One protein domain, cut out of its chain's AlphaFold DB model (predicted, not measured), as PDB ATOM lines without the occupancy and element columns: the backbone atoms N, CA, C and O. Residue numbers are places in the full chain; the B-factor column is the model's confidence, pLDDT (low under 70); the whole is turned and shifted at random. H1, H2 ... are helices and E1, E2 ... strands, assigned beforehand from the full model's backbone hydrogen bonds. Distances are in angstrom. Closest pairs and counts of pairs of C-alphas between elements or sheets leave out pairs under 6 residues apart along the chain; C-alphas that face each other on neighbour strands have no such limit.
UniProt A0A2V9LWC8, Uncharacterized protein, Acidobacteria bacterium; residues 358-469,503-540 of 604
ATOM      1  N   GLU A 358     150.745 -29.984 113.368       98.19
ATOM      2  CA  GLU A 358     149.354 -30.293 113.018       98.19
ATOM      3  C   GLU A 358     148.834 -31.591 113.653       98.19
ATOM      4  O   GLU A 358     147.813 -31.516 114.340       98.19
ATOM      5  N   PRO A 359     149.496 -32.762 113.524       98.31
ATOM      6  CA  PRO A 359     148.980 -33.989 114.130       98.31
ATOM      7  C   PRO A 359     148.896 -33.902 115.661       98.31
ATOM      8  O   PRO A 359     148.025 -34.525 116.264       98.31
ATOM      9  N   LYS A 360     149.763 -33.111 116.309       98.44
ATOM     10  CA  LYS A 360     149.755 -32.941 117.771       98.44
ATOM     11  C   LYS A 360     148.624 -32.039 118.229       98.44
ATOM     12  O   LYS A 360     147.939 -32.373 119.193       98.44
ATOM     13  N   ILE A 361     148.382 -30.948 117.505       98.50
ATOM     14  CA  ILE A 361     147.224 -30.086 117.759       98.50
ATOM     15  C   ILE A 361     145.932 -30.845 117.461       98.50
ATOM     16  O   ILE A 361     144.990 -30.726 118.233       98.50
ATOM     17  N   LYS A 362     145.891 -31.676 116.413       98.50
ATOM     18  CA  LYS A 362     144.725 -32.508 116.090       98.50
ATOM     19  C   LYS A 362     144.351 -33.449 117.231       98.50
ATOM     20  O   LYS A 362     143.200 -33.481 117.669       98.50
ATOM     21  N   ASP A 363     145.338 -34.173 117.750       97.44
ATOM     22  CA  ASP A 363     145.156 -35.057 118.898       97.44
ATOM     23  C   ASP A 363     144.733 -34.287 120.159       97.44
ATOM     24  O   ASP A 363     143.849 -34.738 120.893       97.44
ATOM     25  N   LEU A 364     145.345 -33.124 120.412       98.19
ATOM     26  CA  LEU A 364     144.989 -32.262 121.538       98.19
ATOM     27  C   LEU A 364     143.557 -31.725 121.399       98.19
ATOM     28  O   LEU A 364     142.791 -31.815 122.350       98.19
ATOM     29  N   ALA A 365     143.163 -31.222 120.230       98.31
ATOM     30  CA  ALA A 365     141.828 -30.691 119.962       98.31
ATOM     31  C   ALA A 365     140.748 -31.759 120.173       98.31
ATOM     32  O   ALA A 365     139.716 -31.484 120.789       98.31
ATOM     33  N   ALA A 366     140.995 -32.992 119.718       96.81
ATOM     34  CA  ALA A 366     140.109 -34.123 119.973       96.81
ATOM     35  C   ALA A 366     139.988 -34.419 121.478       96.81
ATOM     36  O   ALA A 366     138.873 -34.482 121.997       96.81
ATOM     37  N   ALA A 367     141.114 -34.508 122.194       95.25
ATOM     38  CA  ALA A 367     141.133 -34.773 123.632       95.25
ATOM     39  C   ALA A 367     140.477 -33.652 124.458       95.25
ATOM     40  O   ALA A 367     139.724 -33.933 125.388       95.25
ATOM     41  N   LEU A 368     140.711 -32.386 124.103       96.50
ATOM     42  CA  LEU A 368     140.060 -31.228 124.714       96.50
ATOM     43  C   LEU A 368     138.552 -31.283 124.487       96.50
ATOM     44  O   LEU A 368     137.774 -31.139 125.429       96.50
ATOM     45  N   LYS A 369     138.128 -31.533 123.243       95.69
ATOM     46  CA  LYS A 369     136.715 -31.656 122.880       95.69
ATOM     47  C   LYS A 369     136.043 -32.757 123.696       95.69
ATOM     48  O   LYS A 369     134.957 -32.524 124.225       95.69
ATOM     49  N   ASP A 370     136.657 -33.925 123.831       92.00
ATOM     50  CA  ASP A 370     136.109 -35.022 124.634       92.00
ATOM     51  C   ASP A 370     136.103 -34.677 126.130       92.00
ATOM     52  O   ASP A 370     135.082 -34.860 126.795       92.00
ATOM     53  N   GLY A 371     137.172 -34.044 126.620       89.19
ATOM     54  CA  GLY A 371     137.323 -33.588 128.004       89.19
ATOM     55  C   GLY A 371     136.275 -32.586 128.473       89.19
ATOM     56  O   GLY A 371     135.949 -32.561 129.654       89.19
ATOM     57  N   LEU A 372     135.659 -31.823 127.566       92.00
ATOM     58  CA  LEU A 372     134.552 -30.924 127.915       92.00
ATOM     59  C   LEU A 372     133.300 -31.649 128.442       92.00
ATOM     60  O   LEU A 372     132.434 -30.994 129.023       92.00
ATOM     61  N   ALA A 373     133.173 -32.966 128.230       88.69
ATOM     62  CA  ALA A 373     132.081 -33.761 128.799       88.69
ATOM     63  C   ALA A 373     132.275 -34.060 130.297       88.69
ATOM     64  O   ALA A 373     131.289 -34.233 131.010       88.69
ATOM     65  N   GLU A 374     133.521 -34.072 130.776       82.56
ATOM     66  CA  GLU A 374     133.875 -34.394 132.159       82.56
ATOM     67  C   GLU A 374     133.992 -33.098 132.985       82.56
ATOM     68  O   GLU A 374     134.833 -32.253 132.664       82.56
ATOM     69  N   PRO A 375     133.194 -32.889 134.054       81.44
ATOM     70  CA  PRO A 375     133.163 -31.618 134.786       81.44
ATOM     71  C   PRO A 375     134.529 -31.139 135.292       81.44
ATOM     72  O   PRO A 375     134.881 -29.983 135.065       81.44
ATOM     73  N   GLY A 376     135.321 -32.029 135.901       78.62
ATOM     74  CA  GLY A 376     136.652 -31.686 136.414       78.62
ATOM     75  C   GLY A 376     137.630 -31.298 135.305       78.62
ATOM     76  O   GLY A 376     138.364 -30.318 135.436       78.62
ATOM     77  N   ILE A 377     137.613 -32.004 134.174       85.19
ATOM     78  CA  ILE A 377     138.481 -31.687 133.033       85.19
ATOM     79  C   ILE A 377     138.032 -30.394 132.351       85.19
ATOM     80  O   ILE A 377     138.867 -29.553 132.031       85.19
ATOM     81  N   LYS A 378     136.724 -30.176 132.190       89.25
ATOM     82  CA  LYS A 378     136.174 -28.914 131.685       89.25
ATOM     83  C   LYS A 378     136.633 -27.722 132.529       89.25
ATOM     84  O   LYS A 378     137.060 -26.717 131.966       89.25
ATOM     85  N   GLU A 379     136.571 -27.826 133.857       86.06
ATOM     86  CA  GLU A 379     137.088 -26.793 134.765       86.06
ATOM     87  C   GLU A 379     138.594 -26.584 134.589       86.06
ATOM     88  O   GLU A 379     139.040 -25.443 134.501       86.06
ATOM     89  N   ALA A 380     139.374 -27.660 134.456       89.06
ATOM     90  CA  ALA A 380     140.807 -27.562 134.184       89.06
ATOM     91  C   ALA A 380     141.102 -26.835 132.860       89.06
ATOM     92  O   ALA A 380     141.961 -25.959 132.846       89.06
ATOM     93  N   ILE A 381     140.365 -27.135 131.782       93.38
ATOM     94  CA  ILE A 381     140.497 -26.468 130.474       93.38
ATOM     95  C   ILE A 381     140.156 -24.980 130.590       93.38
ATOM     96  O   ILE A 381     140.918 -24.139 130.121       93.38
ATOM     97  N   VAL A 382     139.029 -24.638 131.224       92.75
ATOM     98  CA  VAL A 382     138.606 -23.240 131.413       92.75
ATOM     99  C   VAL A 382     139.637 -22.468 132.225       92.75
ATOM    100  O   VAL A 382     140.040 -21.377 131.840       92.75
ATOM    101  N   LEU A 383     140.091 -23.032 133.338       89.75
ATOM    102  CA  LEU A 383     141.028 -22.352 134.214       89.75
ATOM    103  C   LEU A 383     142.451 -22.292 133.634       89.75
ATOM    104  O   LEU A 383     143.180 -21.355 133.948       89.75
ATOM    105  N   ALA A 384     142.848 -23.254 132.796       93.19
ATOM    106  CA  ALA A 384     144.095 -23.190 132.032       93.19
ATOM    107  C   ALA A 384     144.031 -22.094 130.968       93.19
ATOM    108  O   ALA A 384     144.961 -21.311 130.855       93.19
ATOM    109  N   HIS A 385     142.911 -21.996 130.246       94.12
ATOM    110  CA  HIS A 385     142.688 -20.910 129.297       94.12
ATOM    111  C   HIS A 385     142.695 -19.540 129.994       94.12
ATOM    112  O   HIS A 385     143.201 -18.569 129.450       94.12
ATOM    113  N   TRP A 386     142.164 -19.450 131.217       90.19
ATOM    114  CA  TRP A 386     142.182 -18.210 131.998       90.19
ATOM    115  C   TRP A 386     143.584 -17.828 132.498       90.19
ATOM    116  O   TRP A 386     143.883 -16.643 132.562       90.19
ATOM    117  N   GLU A 387     144.435 -18.791 132.852       90.44
ATOM    118  CA  GLU A 387     145.801 -18.510 133.331       90.44
ATOM    119  C   GLU A 387     146.831 -18.311 132.222       90.44
ATOM    120  O   GLU A 387     147.887 -17.747 132.495       90.44
ATOM    121  N   ALA A 388     146.577 -18.836 131.026       93.31
ATOM    122  CA  ALA A 388     147.535 -18.783 129.935       93.31
ATOM    123  C   ALA A 388     147.745 -17.347 129.432       93.31
ATOM    124  O   ALA A 388     146.810 -16.542 129.413       93.31
ATOM    125  N   GLN A 389     148.962 -17.051 128.973       92.94
ATOM    126  CA  GLN A 389     149.295 -15.806 128.285       92.94
ATOM    127  C   GLN A 389     148.316 -15.562 127.132       92.94
ATOM    128  O   GLN A 389     148.241 -16.335 126.177       92.94
ATOM    129  N   SER A 390     147.565 -14.468 127.234       91.25
ATOM    130  CA  SER A 390     146.542 -14.100 126.261       91.25
ATOM    131  C   SER A 390     146.883 -12.797 125.557       91.25
ATOM    132  O   SER A 390     147.509 -11.909 126.143       91.25
ATOM    133  N   TYR A 391     146.382 -12.645 124.339       88.38
ATOM    134  CA  TYR A 391     146.590 -11.469 123.509       88.38
ATOM    135  C   TYR A 391     145.270 -10.980 122.908       88.38
ATOM    136  O   TYR A 391     144.303 -11.737 122.801       88.38
ATOM    137  N   LYS A 392     145.246  -9.693 122.533       85.12
ATOM    138  CA  LYS A 392     144.111  -9.002 121.897       85.12
ATOM    139  C   LYS A 392     142.773  -9.296 122.583       85.12
ATOM    140  O   LYS A 392     141.952 -10.042 122.058       85.12
ATOM    141  N   ASP A 393     142.581  -8.738 123.776       81.00
ATOM    142  CA  ASP A 393     141.341  -8.904 124.548       81.00
ATOM    143  C   ASP A 393     140.900 -10.375 124.672       81.00
ATOM    144  O   ASP A 393     139.716 -10.701 124.593       81.00
ATOM    145  N   GLU A 394     141.879 -11.270 124.858       85.31
ATOM    146  CA  GLU A 394     141.675 -12.708 125.047       85.31
ATOM    147  C   GLU A 394     141.088 -13.430 123.819       85.31
ATOM    148  O   GLU A 394     140.373 -14.425 123.951       85.31
ATOM    149  N   GLN A 395     141.371 -12.927 122.614       87.38
ATOM    150  CA  GLN A 395     141.058 -13.625 121.365       87.38
ATOM    151  C   GLN A 395     142.111 -14.677 121.004       87.38
ATOM    152  O   GLN A 395     141.780 -15.679 120.367       87.38
ATOM    153  N   TYR A 396     143.362 -14.452 121.406       93.44
ATOM    154  CA  TYR A 396     144.488 -15.342 121.143       93.44
ATOM    155  C   TYR A 396     145.121 -15.801 122.448       93.44
ATOM    156  O   TYR A 396     145.186 -15.038 123.413       93.44
ATOM    157  N   THR A 397     145.622 -17.031 122.444       95.88
ATOM    158  CA  THR A 397     146.251 -17.656 123.608       95.88
ATOM    159  C   THR A 397     147.549 -18.331 123.186       95.88
ATOM    160  O   THR A 397     147.559 -19.066 122.194       95.88
ATOM    161  N   ASP A 398     148.620 -18.116 123.954       97.69
ATOM    162  CA  ASP A 398     149.894 -18.814 123.778       97.69
ATOM    163  C   ASP A 398     149.674 -20.321 123.935       97.69
ATOM    164  O   ASP A 398     149.217 -20.813 124.975       97.69
ATOM    165  N   LEU A 399     149.964 -21.073 122.873       98.12
ATOM    166  CA  LEU A 399     149.616 -22.488 122.822       98.12
ATOM    167  C   LEU A 399     150.513 -23.338 123.735       98.12
ATOM    168  O   LEU A 399     150.063 -24.362 124.262       98.12
ATOM    169  N   TYR A 400     151.769 -22.932 123.933       98.38
ATOM    170  CA  TYR A 400     152.698 -23.630 124.817       98.38
ATOM    171  C   TYR A 400     152.312 -23.412 126.280       98.38
ATOM    172  O   TYR A 400     152.190 -24.384 127.032       98.38
ATOM    173  N   ASP A 401     152.084 -22.159 126.674       96.69
ATOM    174  CA  ASP A 401     151.711 -21.790 128.036       96.69
ATOM    175  C   ASP A 401     150.334 -22.361 128.394       96.69
ATOM    176  O   ASP A 401     150.176 -22.952 129.462       96.69
ATOM    177  N   PHE A 402     149.365 -22.353 127.468       97.44
ATOM    178  CA  PHE A 402     148.095 -23.062 127.660       97.44
ATOM    179  C   PHE A 402     148.296 -24.550 127.963       97.44
ATOM    180  O   PHE A 402     147.718 -25.074 128.921       97.44
ATOM    181  N   CYS A 403     149.136 -25.236 127.182       97.75
ATOM    182  CA  CYS A 403     149.449 -26.642 127.422       97.75
ATOM    183  C   CYS A 403     150.119 -26.848 128.787       97.75
ATOM    184  O   CYS A 403     149.805 -27.808 129.488       97.75
ATOM    185  N   GLU A 404     151.006 -25.944 129.194       94.69
ATOM    186  CA  GLU A 404     151.660 -26.007 130.496       94.69
ATOM    187  C   GLU A 404     150.686 -25.793 131.662       94.69
ATOM    188  O   GLU A 404     150.672 -26.584 132.611       94.69
ATOM    189  N   ARG A 405     149.832 -24.767 131.591       92.94
ATOM    190  CA  ARG A 405     148.783 -24.521 132.591       92.94
ATOM    191  C   ARG A 405     147.812 -25.695 132.678       92.94
ATOM    192  O   ARG A 405     147.449 -26.113 133.780       92.94
ATOM    193  N   LEU A 406     147.439 -26.284 131.542       93.00
ATOM    194  CA  LEU A 406     146.553 -27.444 131.507       93.00
ATOM    195  C   LEU A 406     147.198 -28.678 132.149       93.00
ATOM    196  O   LEU A 406     146.567 -29.311 132.993       93.00
ATOM    197  N   GLN A 407     148.466 -28.975 131.843       89.50
ATOM    198  CA  GLN A 407     149.216 -30.059 132.493       89.50
ATOM    199  C   GLN A 407     149.238 -29.904 134.016       89.50
ATOM    200  O   GLN A 407     148.920 -30.852 134.735       89.50
ATOM    201  N   LEU A 408     149.561 -28.711 134.524       85.06
ATOM    202  CA  LEU A 408     149.610 -28.451 135.968       85.06
ATOM    203  C   LEU A 408     148.264 -28.725 136.648       85.06
ATOM    204  O   LEU A 408     148.221 -29.255 137.760       85.06
ATOM    205  N   ARG A 409     147.156 -28.394 135.983       82.62
ATOM    206  CA  ARG A 409     145.805 -28.629 136.504       82.62
ATOM    207  C   ARG A 409     145.409 -30.098 136.422       82.62
ATOM    208  O   ARG A 409     144.880 -30.632 137.395       82.62
ATOM    209  N   CYS A 410     145.737 -30.765 135.321       76.75
ATOM    210  CA  CYS A 410     145.500 -32.193 135.141       76.75
ATOM    211  C   CYS A 410     146.363 -33.071 136.060       76.75
ATOM    212  O   CYS A 410     145.930 -34.169 136.372       76.75
ATOM    213  N   ILE A 411     147.533 -32.614 136.530       65.81
ATOM    214  CA  ILE A 411     148.378 -33.325 137.516       65.81
ATOM    215  C   ILE A 411     147.890 -33.095 138.955       65.81
ATOM    216  O   ILE A 411     147.908 -34.012 139.778       65.81
ATOM    217  N   LYS A 412     147.408 -31.888 139.276       57.44
ATOM    218  CA  LYS A 412     146.861 -31.574 140.609       57.44
ATOM    219  C   LYS A 412     145.540 -32.295 140.902       57.44
ATOM    220  O   LYS A 412     145.255 -32.568 142.066       57.44
ATOM    221  N   GLN A 413     144.751 -32.638 139.881       55.16
ATOM    222  CA  GLN A 413     143.507 -33.402 140.060       55.16
ATOM    223  C   GLN A 413     143.715 -34.833 140.600       55.16
ATOM    224  O   GLN A 413     143.054 -35.169 141.581       55.16
ATOM    225  N   PRO A 414     144.637 -35.658 140.066       52.88
ATOM    226  CA  PRO A 414     144.987 -36.948 140.645       52.88
ATOM    227  C   PRO A 414     145.489 -36.831 142.081       52.88
ATOM    228  O   PRO A 414     145.071 -37.634 142.894       52.88
ATOM    229  N   ILE A 415     146.287 -35.814 142.436       49.31
ATOM    230  CA  ILE A 415     146.751 -35.621 143.825       49.31
ATOM    231  C   ILE A 415     145.582 -35.292 144.757       49.31
ATOM    232  O   ILE A 415     145.543 -35.792 145.872       49.31
ATOM    233  N   ALA A 416     144.598 -34.501 144.320       46.62
ATOM    234  CA  ALA A 416     143.391 -34.246 145.108       46.62
ATOM    235  C   ALA A 416     142.509 -35.501 145.237       46.62
ATOM    236  O   ALA A 416     141.986 -35.772 146.313       46.62
ATOM    237  N   ILE A 417     142.383 -36.296 144.170       48.66
ATOM    238  CA  ILE A 417     141.647 -37.570 144.168       48.66
ATOM    239  C   ILE A 417     142.371 -38.629 145.008       48.66
ATOM    240  O   ILE A 417     141.727 -39.402 145.707       48.66
ATOM    241  N   GLU A 418     143.698 -38.673 144.975       44.16
ATOM    242  CA  GLU A 418     144.536 -39.603 145.726       44.16
ATOM    243  C   GLU A 418     144.668 -39.178 147.190       44.16
ATOM    244  O   GLU A 418     144.586 -40.023 148.068       44.16
ATOM    245  N   ALA A 419     144.717 -37.878 147.485       45.94
ATOM    246  CA  ALA A 419     144.555 -37.350 148.838       45.94
ATOM    247  C   ALA A 419     143.145 -37.625 149.384       45.94
ATOM    248  O   ALA A 419     143.021 -38.014 150.539       45.94
ATOM    249  N   LEU A 420     142.091 -37.513 148.563       47.78
ATOM    250  CA  LEU A 420     140.740 -37.960 148.925       47.78
ATOM    251  C   LEU A 420     140.691 -39.479 149.148       47.78
ATOM    252  O   LEU A 420     140.054 -39.924 150.095       47.78
ATOM    253  N   ARG A 421     141.380 -40.286 148.328       47.34
ATOM    254  CA  ARG A 421     141.507 -41.744 148.520       47.34
ATOM    255  C   ARG A 421     142.288 -42.088 149.790       47.34
ATOM    256  O   ARG A 421     141.881 -43.001 150.494       47.34
ATOM    257  N   ASN A 422     143.355 -41.368 150.116       47.84
ATOM    258  CA  ASN A 422     144.203 -41.635 151.281       47.84
ATOM    259  C   ASN A 422     143.555 -41.146 152.581       47.84
ATOM    260  O   ASN A 422     143.522 -41.895 153.550       47.84
ATOM    261  N   ALA A 423     142.917 -39.970 152.576       48.66
ATOM    262  CA  ALA A 423     142.049 -39.525 153.670       48.66
ATOM    263  C   ALA A 423     140.859 -40.482 153.878       48.66
ATOM    264  O   ALA A 423     140.382 -40.666 154.995       48.66
ATOM    265  N   ARG A 424     140.395 -41.136 152.800       48.25
ATOM    266  CA  ARG A 424     139.413 -42.224 152.858       48.25
ATOM    267  C   ARG A 424     139.999 -43.494 153.490       48.25
ATOM    268  O   ARG A 424     139.289 -44.120 154.260       48.25
ATOM    269  N   TYR A 425     141.251 -43.872 153.223       47.59
ATOM    270  CA  TYR A 425     141.886 -45.050 153.841       47.59
ATOM    271  C   TYR A 425     142.168 -44.871 155.339       47.59
ATOM    272  O   TYR A 425     141.863 -45.783 156.101       47.59
ATOM    273  N   GLU A 426     142.623 -43.696 155.782       48.75
ATOM    274  CA  GLU A 426     142.806 -43.414 157.220       48.75
ATOM    275  C   GLU A 426     141.479 -43.443 158.006       48.75
ATOM    276  O   GLU A 426     141.459 -43.782 159.188       48.75
ATOM    277  N   HIS A 427     140.349 -43.142 157.355       47.12
ATOM    278  CA  HIS A 427     139.017 -43.291 157.951       47.12
ATOM    279  C   HIS A 427     138.388 -44.684 157.758       47.12
ATOM    280  O   HIS A 427     137.532 -45.062 158.556       47.12
ATOM    281  N   ILE A 428     138.800 -45.454 156.743       43.91
ATOM    282  CA  ILE A 428     138.350 -46.837 156.501       43.91
ATOM    283  C   ILE A 428     139.087 -47.846 157.395       43.91
ATOM    284  O   ILE A 428     138.477 -48.840 157.764       43.91
ATOM    285  N   GLU A 429     140.327 -47.595 157.830       45.34
ATOM    286  CA  GLU A 429     141.009 -48.447 158.829       45.34
ATOM    287  C   GLU A 429     140.302 -48.480 160.202       45.34
ATOM    288  O   GLU A 429     140.580 -49.346 161.028       45.34
ATOM    289  N   LEU A 430     139.355 -47.565 160.441       49.03
ATOM    290  CA  LEU A 430     138.471 -47.552 161.613       49.03
ATOM    291  C   LEU A 430     137.090 -48.182 161.352       49.03
ATOM    292  O   LEU A 430     136.265 -48.225 162.268       49.03
ATOM    293  N   LEU A 431     136.813 -48.646 160.131       46.88
ATOM    294  CA  LEU A 431     135.552 -49.285 159.757       46.88
ATOM    295  C   LEU A 431     135.733 -50.814 159.674       46.88
ATOM    296  O   LEU A 431     136.803 -51.274 159.275       46.88
ATOM    297  N   PRO A 432     134.722 -51.616 160.067       46.34
ATOM    298  CA  PRO A 432     134.809 -53.073 160.003       46.34
ATOM    299  C   PRO A 432     135.018 -53.558 158.560       46.34
ATOM    300  O   PRO A 432     134.721 -52.834 157.606       46.34
ATOM    301  N   GLU A 433     135.536 -54.781 158.410       50.66
ATOM    302  CA  GLU A 433     135.808 -55.423 157.118       50.66
ATOM    303  C   GLU A 433     134.626 -55.294 156.135       50.66
ATOM    304  O   GLU A 433     133.459 -55.272 156.525       50.66
ATOM    305  N   ALA A 434     134.943 -55.196 154.838       50.59
ATOM    306  CA  ALA A 434     134.066 -54.748 153.747       50.59
ATOM    307  C   ALA A 434     132.725 -55.499 153.558       50.59
ATOM    308  O   ALA A 434     131.923 -55.091 152.719       50.59
ATOM    309  N   GLU A 435     132.465 -56.564 154.317       52.06
ATOM    310  CA  GLU A 435     131.201 -57.310 154.318       52.06
ATOM    311  C   GLU A 435     130.087 -56.635 155.146       52.06
ATOM    312  O   GLU A 435     128.917 -56.930 154.913       52.06
ATOM    313  N   ASP A 436     130.415 -55.667 156.015       55.97
ATOM    314  CA  ASP A 436     129.450 -54.963 156.885       55.97
ATOM    315  C   ASP A 436     129.135 -53.511 156.458       55.97
ATOM    316  O   ASP A 436     128.445 -52.779 157.177       55.97
ATOM    317  N   LEU A 437     129.614 -53.046 155.294       54.38
ATOM    318  CA  LEU A 437     129.266 -51.699 154.826       54.38
ATOM    319  C   LEU A 437     127.779 -51.628 154.424       54.38
ATOM    320  O   LEU A 437     127.345 -52.382 153.547       54.38
ATOM    321  N   PRO A 438     126.991 -50.694 154.992       70.00
ATOM    322  CA  PRO A 438     125.605 -50.527 154.588       70.00
ATOM    323  C   PRO A 438     125.522 -50.117 153.106       70.00
ATOM    324  O   PRO A 438     126.390 -49.431 152.557       70.00
ATOM    325  N   THR A 439     124.495 -50.633 152.426       66.50
ATOM    326  CA  THR A 439     124.367 -50.627 150.957       66.50
ATOM    327  C   THR A 439     124.419 -49.220 150.351       66.50
ATOM    328  O   THR A 439     124.918 -49.042 149.246       66.50
ATOM    329  N   ASP A 440     123.974 -48.214 151.095       65.38
ATOM    330  CA  ASP A 440     123.995 -46.794 150.738       65.38
ATOM    331  C   ASP A 440     125.416 -46.210 150.639       65.38
ATOM    332  O   ASP A 440     125.708 -45.419 149.736       65.38
ATOM    333  N   VAL A 441     126.328 -46.625 151.520       57.97
ATOM    334  CA  VAL A 441     127.737 -46.211 151.473       57.97
ATOM    335  C   VAL A 441     128.438 -46.876 150.292       57.97
ATOM    336  O   VAL A 441     129.162 -46.205 149.556       57.97
ATOM    337  N   LEU A 442     128.171 -48.163 150.045       57.06
ATOM    338  CA  LEU A 442     128.714 -48.876 148.887       57.06
ATOM    339  C   LEU A 442     128.210 -48.278 147.562       57.06
ATOM    340  O   LEU A 442     128.998 -48.048 146.645       57.06
ATOM    341  N   GLU A 443     126.919 -47.949 147.472       64.19
ATOM    342  CA  GLU A 443     126.344 -47.255 146.317       64.19
ATOM    343  C   GLU A 443     126.958 -45.869 146.114       64.19
ATOM    344  O   GLU A 443     127.238 -45.482 144.977       64.19
ATOM    345  N   THR A 444     127.223 -45.140 147.200       53.88
ATOM    346  CA  THR A 444     127.889 -43.835 147.151       53.88
ATOM    347  C   THR A 444     129.326 -43.972 146.647       53.88
ATOM    348  O   THR A 444     129.724 -43.230 145.752       53.88
ATOM    349  N   VAL A 445     130.086 -44.960 147.126       53.38
ATOM    350  CA  VAL A 445     131.462 -45.224 146.670       53.38
ATOM    351  C   VAL A 445     131.496 -45.648 145.197       53.38
ATOM    352  O   VAL A 445     132.300 -45.117 144.438       53.38
ATOM    353  N   LEU A 446     130.588 -46.525 144.756       56.62
ATOM    354  CA  LEU A 446     130.474 -46.949 143.352       56.62
ATOM    355  C   LEU A 446     129.956 -45.841 142.427       56.62
ATOM    356  O   LEU A 446     130.238 -45.835 141.227       56.62
ATOM    357  N   LYS A 447     129.150 -44.913 142.949       59.03
ATOM    358  CA  LYS A 447     128.763 -43.692 142.238       59.03
ATOM    359  C   LYS A 447     129.975 -42.777 142.082       59.03
ATOM    360  O   LYS A 447     130.281 -42.393 140.966       59.03
ATOM    361  N   MET A 448     130.732 -42.548 143.154       50.78
ATOM    362  CA  MET A 448     131.973 -41.767 143.117       50.78
ATOM    363  C   MET A 448     133.038 -42.387 142.200       50.78
ATOM    364  O   MET A 448     133.776 -41.650 141.561       50.78
ATOM    365  N   GLU A 449     133.114 -43.718 142.096       48.69
ATOM    366  CA  GLU A 449     134.036 -44.422 141.195       48.69
ATOM    367  C   GLU A 449     133.595 -44.373 139.723       48.69
ATOM    368  O   GLU A 449     134.436 -44.281 138.834       48.69
ATOM    369  N   ARG A 450     132.282 -44.363 139.453       53.12
ATOM    370  CA  ARG A 450     131.729 -44.079 138.114       53.12
ATOM    371  C   ARG A 450     131.866 -42.611 137.712       53.12
ATOM    372  O   ARG A 450     131.988 -42.334 136.525       53.12
ATOM    373  N   ASP A 451     131.861 -41.715 138.693       49.78
ATOM    374  CA  ASP A 451     132.073 -40.277 138.526       49.78
ATOM    375  C   ASP A 451     133.576 -39.913 138.457       49.78
ATOM    376  O   ASP A 451     133.918 -38.747 138.247       49.78
ATOM    377  N   LEU A 452     134.492 -40.886 138.618       46.66
ATOM    378  CA  LEU A 452     135.916 -40.666 138.359       46.66
ATOM    379  C   LEU A 452     136.123 -40.461 136.852       46.66
ATOM    380  O   LEU A 452     135.709 -41.308 136.055       46.66
ATOM    381  N   PRO A 453     136.800 -39.375 136.443       49.22
ATOM    382  CA  PRO A 453     136.984 -39.075 135.035       49.22
ATOM    383  C   PRO A 453     137.727 -40.219 134.344       49.22
ATOM    384  O   PRO A 453     138.737 -40.727 134.845       49.22
ATOM    385  N   LYS A 454     137.245 -40.608 133.157       49.75
ATOM    386  CA  LYS A 454     138.005 -41.490 132.261       49.75
ATOM    387  C   LYS A 454     139.399 -40.885 132.055       49.75
ATOM    388  O   LYS A 454     139.496 -39.662 131.934       49.75
ATOM    389  N   PRO A 455     140.470 -41.693 131.982       53.19
ATOM    390  CA  PRO A 455     141.807 -41.173 131.739       53.19
ATOM    391  C   PRO A 455     141.878 -40.588 130.324       53.19
ATOM    392  O   PRO A 455     142.144 -41.286 129.348       53.19
ATOM    393  N   ILE A 456     141.598 -39.294 130.210       63.34
ATOM    394  CA  ILE A 456     141.898 -38.492 129.032       63.34
ATOM    395  C   ILE A 456     143.333 -38.025 129.228       63.34
ATOM    396  O   ILE A 456     143.625 -37.264 130.149       63.34
ATOM    397  N   ASP A 457     144.241 -38.504 128.382       79.88
ATOM    398  CA  ASP A 457     145.674 -38.228 128.504       79.88
ATOM    399  C   ASP A 457     146.041 -36.823 127.981       79.88
ATOM    400  O   ASP A 457     146.878 -36.658 127.094       79.88
ATOM    401  N   LEU A 458     145.378 -35.785 128.509       87.50
ATOM    402  CA  LEU A 458     145.662 -34.384 128.178       87.50
ATOM    403  C   LEU A 458     147.103 -34.017 128.526       87.50
ATOM    404  O   LEU A 458     147.744 -33.301 127.765       87.50
ATOM    405  N   THR A 459     147.643 -34.554 129.623       87.25
ATOM    406  CA  THR A 459     149.013 -34.272 130.060       87.25
ATOM    407  C   THR A 459     150.038 -34.653 128.993       87.25
ATOM    408  O   THR A 459     150.900 -33.835 128.658       87.25
ATOM    409  N   LYS A 460     149.931 -35.856 128.412       89.56
ATOM    410  CA  LYS A 460     150.815 -36.284 127.323       89.56
ATOM    411  C   LYS A 460     150.565 -35.505 126.040       89.56
ATOM    412  O   LYS A 460     151.527 -35.124 125.382       89.56
ATOM    413  N   LYS A 461     149.305 -35.247 125.672       95.44
ATOM    414  CA  LYS A 461     148.994 -34.477 124.452       95.44
ATOM    415  C   LYS A 461     149.545 -33.053 124.518       95.44
ATOM    416  O   LYS A 461     150.158 -32.600 123.556       95.44
ATOM    417  N   CYS A 462     149.422 -32.395 125.666       96.69
ATOM    418  CA  CYS A 462     150.062 -31.112 125.931       96.69
ATOM    419  C   CYS A 462     151.589 -31.201 125.849       96.69
ATOM    420  O   CYS A 462     152.203 -30.330 125.244       96.69
ATOM    421  N   GLU A 463     152.207 -32.260 126.383       95.56
ATOM    422  CA  GLU A 463     153.663 -32.438 126.293       95.56
ATOM    423  C   GLU A 463     154.131 -32.584 124.842       95.56
ATOM    424  O   GLU A 463     155.120 -31.980 124.433       95.56
ATOM    425  N   GLU A 464     153.395 -33.349 124.035       97.69
ATOM    426  CA  GLU A 464     153.704 -33.522 122.618       97.69
ATOM    427  C   GLU A 464     153.599 -32.201 121.838       97.69
ATOM    428  O   GLU A 464     154.457 -31.932 120.996       97.69
ATOM    429  N   VAL A 465     152.601 -31.359 122.136       98.50
ATOM    430  CA  VAL A 465     152.466 -30.018 121.537       98.50
ATOM    431  C   VAL A 465     153.587 -29.091 122.005       98.50
ATOM    432  O   VAL A 465     154.254 -28.484 121.170       98.50
ATOM    433  N   LYS A 466     153.864 -29.029 123.314       98.19
ATOM    434  CA  LYS A 466     154.966 -28.231 123.879       98.19
ATOM    435  C   LYS A 466     156.298 -28.594 123.235       98.19
ATOM    436  O   LYS A 466     157.052 -27.709 122.835       98.19
ATOM    437  N   LYS A 467     156.575 -29.892 123.096       97.88
ATOM    438  CA  LYS A 467     157.785 -30.389 122.446       97.88
ATOM    439  C   LYS A 467     157.825 -30.020 120.964       97.88
ATOM    440  O   LYS A 467     158.853 -29.539 120.508       97.88
ATOM    441  N   ALA A 468     156.724 -30.181 120.230       98.31
ATOM    442  CA  ALA A 468     156.649 -29.793 118.820       98.31
ATOM    443  C   ALA A 468     156.915 -28.290 118.614       98.31
ATOM    444  O   ALA A 468     157.697 -27.915 117.739       98.31
ATOM    445  N   ILE A 469     156.309 -27.433 119.441       98.19
ATOM    446  CA  ILE A 469     156.522 -25.981 119.395       98.19
ATOM    447  C   ILE A 469     157.976 -25.666 119.719       98.19
ATOM    448  O   ILE A 469     158.673 -25.078 118.896       98.19
ATOM    449  N   LEU A 503     125.602  -8.382 110.117       36.78
ATOM    450  CA  LEU A 503     125.272  -8.137 108.715       36.78
ATOM    451  C   LEU A 503     125.151  -9.395 107.838       36.78
ATOM    452  O   LEU A 503     124.468  -9.309 106.825       36.78
ATOM    453  N   GLU A 504     125.685 -10.562 108.225       42.53
ATOM    454  CA  GLU A 504     125.758 -11.714 107.294       42.53
ATOM    455  C   GLU A 504     125.197 -13.049 107.814       42.53
ATOM    456  O   GLU A 504     125.274 -14.053 107.124       42.53
ATOM    457  N   ASN A 505     124.550 -13.098 108.985       43.34
ATOM    458  CA  ASN A 505     124.042 -14.346 109.603       43.34
ATOM    459  C   ASN A 505     125.102 -15.448 109.870       43.34
ATOM    460  O   ASN A 505     124.749 -16.445 110.502       43.34
ATOM    461  N   GLU A 506     126.363 -15.268 109.474       54.41
ATOM    462  CA  GLU A 506     127.484 -16.173 109.755       54.41
ATOM    463  C   GLU A 506     128.227 -15.747 111.034       54.41
ATOM    464  O   GLU A 506     128.447 -14.558 111.297       54.41
ATOM    465  N   GLY A 507     128.549 -16.717 111.897       67.88
ATOM    466  CA  GLY A 507     129.362 -16.479 113.090       67.88
ATOM    467  C   GLY A 507     130.845 -16.378 112.737       67.88
ATOM    468  O   GLY A 507     131.293 -16.950 111.749       67.88
ATOM    469  N   MET A 508     131.649 -15.706 113.564       78.62
ATOM    470  CA  MET A 508     133.107 -15.659 113.376       78.62
ATOM    471  C   MET A 508     133.729 -17.066 113.251       78.62
ATOM    472  O   MET A 508     134.647 -17.270 112.460       78.62
ATOM    473  N   LEU A 509     133.195 -18.068 113.966       83.69
ATOM    474  CA  LEU A 509     133.657 -19.452 113.832       83.69
ATOM    475  C   LEU A 509     133.293 -20.095 112.487       83.69
ATOM    476  O   LEU A 509     133.983 -21.022 112.064       83.69
ATOM    477  N   ASP A 510     132.237 -19.626 111.816       83.31
ATOM    478  CA  ASP A 510     131.866 -20.102 110.481       83.31
ATOM    479  C   ASP A 510     132.857 -19.645 109.415       83.31
ATOM    480  O   ASP A 510     133.083 -20.385 108.469       83.31
ATOM    481  N   VAL A 511     133.501 -18.494 109.595       84.81
ATOM    482  CA  VAL A 511     134.590 -18.053 108.713       84.81
ATOM    483  C   VAL A 511     135.907 -18.713 109.123       84.81
ATOM    484  O   VAL A 511     136.660 -19.191 108.279       84.81
ATOM    485  N   TYR A 512     136.178 -18.806 110.429       89.88
ATOM    486  CA  TYR A 512     137.411 -19.406 110.945       89.88
ATOM    487  C   TYR A 512     137.590 -20.864 110.503       89.88
ATOM    488  O   TYR A 512     138.703 -21.275 110.178       89.88
ATOM    489  N   LYS A 513     136.502 -21.651 110.456       91.62
ATOM    490  CA  LYS A 513     136.549 -23.068 110.052       91.62
ATOM    491  C   LYS A 513     136.990 -23.280 108.598       91.62
ATOM    492  O   LYS A 513     137.332 -24.406 108.262       91.62
ATOM    493  N   GLU A 514     136.986 -22.243 107.759       90.62
ATOM    494  CA  GLU A 514     137.431 -22.332 106.364       90.62
ATOM    495  C   GLU A 514     138.964 -22.306 106.234       90.62
ATOM    496  O   GLU A 514     139.509 -22.706 105.202       90.62
ATOM    497  N   LEU A 515     139.687 -21.900 107.289       94.38
ATOM    498  CA  LEU A 515     141.146 -22.007 107.332       94.38
ATOM    499  C   LEU A 515     141.562 -23.485 107.340       94.38
ATOM    500  O   LEU A 515     141.024 -24.308 108.091       94.38
ATOM    501  N   ALA A 516     142.577 -23.830 106.547       96.31
ATOM    502  CA  ALA A 516     143.125 -25.176 106.464       96.31
ATOM    503  C   ALA A 516     143.637 -25.683 107.817       96.31
ATOM    504  O   ALA A 516     143.576 -26.885 108.071       96.31
ATOM    505  N   PHE A 517     144.097 -24.779 108.686       97.31
ATOM    506  CA  PHE A 517     144.448 -25.104 110.067       97.31
ATOM    507  C   PHE A 517     143.240 -25.591 110.872       97.31
ATOM    508  O   PHE A 517     143.315 -26.613 111.555       97.31
ATOM    509  N   ALA A 518     142.135 -24.848 110.815       96.38
ATOM    510  CA  ALA A 518     141.039 -24.938 111.773       96.38
ATOM    511  C   ALA A 518     140.020 -26.039 111.447       96.38
ATOM    512  O   ALA A 518     139.395 -26.578 112.367       96.38
ATOM    513  N   LYS A 519     139.860 -26.367 110.159       95.38
ATOM    514  CA  LYS A 519     138.937 -27.401 109.669       95.38
ATOM    515  C   LYS A 519     139.271 -28.805 110.177       95.38
ATOM    516  O   LYS A 519     140.393 -29.082 110.605       95.38
ATOM    517  N   ASP A 520     138.303 -29.713 110.080       91.94
ATOM    518  CA  ASP A 520     138.401 -31.087 110.595       91.94
ATOM    519  C   ASP A 520     139.498 -31.919 109.903       91.94
ATOM    520  O   ASP A 520     140.152 -32.760 110.538       91.94
ATOM    521  N   GLU A 521     139.752 -31.682 108.612       92.62
ATOM    522  CA  GLU A 521     140.837 -32.358 107.895       92.62
ATOM    523  C   GLU A 521     142.216 -31.914 108.390       92.62
ATOM    524  O   GLU A 521     143.122 -32.744 108.415       92.62
ATOM    525  N   GLY A 522     142.349 -30.657 108.826       94.12
ATOM    526  CA  GLY A 522     143.539 -30.126 109.487       94.12
ATOM    527  C   GLY A 522     143.571 -30.543 110.956       94.12
ATOM    528  O   GLY A 522     143.662 -31.730 111.282       94.12
ATOM    529  N   THR A 523     143.460 -29.573 111.863       97.69
ATOM    530  CA  THR A 523     143.536 -29.826 113.311       97.69
ATOM    531  C   THR A 523     142.181 -30.090 113.976       97.69
ATOM    532  O   THR A 523     142.135 -30.622 115.081       97.69
ATOM    533  N   GLY A 524     141.062 -29.716 113.349       97.19
ATOM    534  CA  GLY A 524     139.744 -29.751 113.995       97.19
ATOM    535  C   GLY A 524     139.596 -28.763 115.161       97.19
ATOM    536  O   GLY A 524     138.692 -28.919 115.992       97.19
ATOM    537  N   TRP A 525     140.460 -27.743 115.245       98.06
ATOM    538  CA  TRP A 525     140.410 -26.723 116.295       98.06
ATOM    539  C   TRP A 525     139.072 -25.971 116.306       98.06
ATOM    540  O   TRP A 525     138.503 -25.754 117.374       98.06
ATOM    541  N   ALA A 526     138.485 -25.672 115.138       96.06
ATOM    542  CA  ALA A 526     137.173 -25.021 115.063       96.06
ATOM    543  C   ALA A 526     136.058 -25.865 115.711       96.06
ATOM    544  O   ALA A 526     135.192 -25.332 116.411       96.06
ATOM    545  N   ALA A 527     136.088 -27.191 115.533       96.12
ATOM    546  CA  ALA A 527     135.125 -28.095 116.158       96.12
ATOM    547  C   ALA A 527     135.284 -28.136 117.686       96.12
ATOM    548  O   ALA A 527     134.284 -28.185 118.412       96.12
ATOM    549  N   PHE A 528     136.526 -28.082 118.181       97.38
ATOM    550  CA  PHE A 528     136.802 -27.898 119.605       97.38
ATOM    551  C   PHE A 528     136.250 -26.558 120.111       97.38
ATOM    552  O   PHE A 528     135.448 -26.570 121.046       97.38
ATOM    553  N   LEU A 529     136.586 -25.431 119.471       96.12
ATOM    554  CA  LEU A 529     136.129 -24.093 119.873       96.12
ATOM    555  C   LEU A 529     134.604 -23.998 119.928       96.12
ATOM    556  O   LEU A 529     134.042 -23.494 120.900       96.12
ATOM    557  N   LYS A 530     133.910 -24.553 118.930       94.06
ATOM    558  CA  LYS A 530     132.444 -24.599 118.916       94.06
ATOM    559  C   LYS A 530     131.890 -25.340 120.136       94.06
ATOM    560  O   LYS A 530     130.938 -24.868 120.763       94.06
ATOM    561  N   LYS A 531     132.474 -26.485 120.513       95.25
ATOM    562  CA  LYS A 531     132.058 -27.224 121.721       95.25
ATOM    563  C   LYS A 531     132.437 -26.470 122.995       95.25
ATOM    564  O   LYS A 531     131.631 -26.402 123.919       95.25
ATOM    565  N   TYR A 532     133.621 -25.869 123.042       95.75
ATOM    566  CA  TYR A 532     134.083 -25.065 124.168       95.75
ATOM    567  C   TYR A 532     133.111 -23.916 124.448       95.75
ATOM    568  O   TYR A 532     132.488 -23.895 125.504       95.75
ATOM    569  N   LEU A 533     132.870 -23.041 123.469       91.88
ATOM    570  CA  LEU A 533     132.004 -21.871 123.632       91.88
ATOM    571  C   LEU A 533     130.556 -22.245 123.959       91.88
ATOM    572  O   LEU A 533     129.889 -21.542 124.712       91.88
ATOM    573  N   THR A 534     130.040 -23.351 123.418       90.06
ATOM    574  CA  THR A 534     128.669 -23.792 123.727       90.06
ATOM    575  C   THR A 534     128.534 -24.384 125.129       90.06
ATOM    576  O   THR A 534     127.497 -24.188 125.761       90.06
ATOM    577  N   THR A 535     129.558 -25.077 125.633       90.50
ATOM    578  CA  THR A 535     129.525 -25.752 126.944       90.50
ATOM    579  C   THR A 535     129.939 -24.862 128.116       90.50
ATOM    580  O   THR A 535     129.540 -25.135 129.250       90.50
ATOM    581  N   THR A 536     130.714 -23.804 127.872       89.44
ATOM    582  CA  THR A 536     131.193 -22.873 128.913       89.44
ATOM    583  C   THR A 536     130.349 -21.601 129.018       89.44
ATOM    584  O   THR A 536     130.457 -20.861 130.000       89.44
ATOM    585  N   ARG A 537     129.458 -21.348 128.050       84.44
ATOM    586  CA  ARG A 537     128.572 -20.180 128.053       84.44
ATOM    587  C   ARG A 537     127.602 -20.208 129.233       84.44
ATOM    588  O   ARG A 537     126.850 -21.157 129.437       84.44
ATOM    589  N   ARG A 538     127.566 -19.100 129.972       80.81
ATOM    590  CA  ARG A 538     126.629 -18.890 131.082       80.81
ATOM    591  C   ARG A 538     125.222 -18.554 130.582       80.81
ATOM    592  O   ARG A 538     125.053 -17.955 129.516       80.81
ATOM    593  N   GLU A 539     124.210 -18.893 131.381       76.75
ATOM    594  CA  GLU A 539     122.835 -18.453 131.131       76.75
ATOM    595  C   GLU A 539     122.739 -16.921 131.128       76.75
ATOM    596  O   GLU A 539     123.383 -16.231 131.923       76.75
ATOM    597  N   GLN A 540     121.904 -16.385 130.235       72.31
ATOM    598  CA  GLN A 540     121.620 -14.956 130.196       72.31
ATOM    599  C   GLN A 540     120.907 -14.530 131.486       72.31
ATOM    600  O   GLN A 540     119.946 -15.169 131.925       72.31
TER     601      GLN A 540
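AT A GLANCE: This is residues 358 to 469 and 503 to 540 of the 604 residues of an uncharacterized protein of Acidobacteria bacterium (UniProt A0A2V9LWC8). A small helical body sends out one long arm: in the body H5, H1 and H7 are side by side, the first part of H3 packs on H5, and H2 crosses H3. The far part of H3 runs out of the body, and the chain folds back through H4, with residues 418 to 433, 435 to 441 and 443 to 450 sticking out; the short H6 packs on H7. The printed part has 150 residues, with seven named helices and one named strand in the order H1, H2, E1, H3, H4, H5, H6, H7, and its class is mostly helix. It is loose, with a radius of gyration of the C-alphas of 19.6 A, and elongated, spanning 66 by 36 by 29 A.

IN THESE COORDINATES: H1, residues 358 to 371, begins with C-alpha 358 at (149.354, -30.293, 113.018) and is 19.5 A long. H2, residues 375 to 387, measures 18.3 A. E1, residues 396 to 398, leads to H3, residues 399 to 428, which is 43.1 A long and ends with C-alpha 428 at (138.350, -46.837, 156.501). H4 is residues 439 to 450, 16.2 A, and H5 residues 458 to 469, 16.3 A. H6 is residues 508 to 512, and H7, residues 525 to 536, measures 16.1 A and ends at (131.193, -22.873, 128.913).

HOW THE PARTS SIT: H1 is the hub, touching three helices. It touches H5 at a shallow tilt of 24 degrees, opposite ways, the closest C-alphas being those of Leu 364 and Lys 461, 5.4 A apart. It touches H7 at a shallow tilt of 21 degrees, the same way, with the C-alphas of Lys 369 and Phe 528 closest at 5.0 A. H1 and H2 only just touch, with 3 pairs of C-alphas within 8 A, Gly 371 and Ile 377 closest at 5.5 A. H3 touches H5 with residues 399 to 411 alone, at a shallow tilt of 24 degrees, the closest C-alphas being those of Cys 403 and Cys 462, 4.8 A. H3 touches H2 with residues 402 to 413 alone, at a steep tilt of 42 degrees, Ala 384 and Arg 405 closest with C-alphas 4.9 A apart. H6 and H7 only just touch, with 3 pairs within 8 A; the C-alphas of Leu 509 and Ala 526 are closest at 6.7 A. H4 touches no helix, and H3 and H4 are apart. E1 pairs with no named strand; its residues 396 to 397 pair antiparallel with residues 390 to 391. Every O i to N i+4 pair is within hydrogen-bond range in H1, H2, H4, H5, H6 and H7, and 24 of 26 in H3.

THE WHOLE: The C-alphas farthest apart, those of Pro 432 and Leu 503, are 68.9 A apart. Residues 470 to 502 are not printed, and C-alphas 469 and 503 are 37.5 A apart across this cut. The link from H6 to H7 is long. Mean pLDDT of the printed part is 78.3, with residues 411 to 437, 439 to 456 and 503 to 507 under 70.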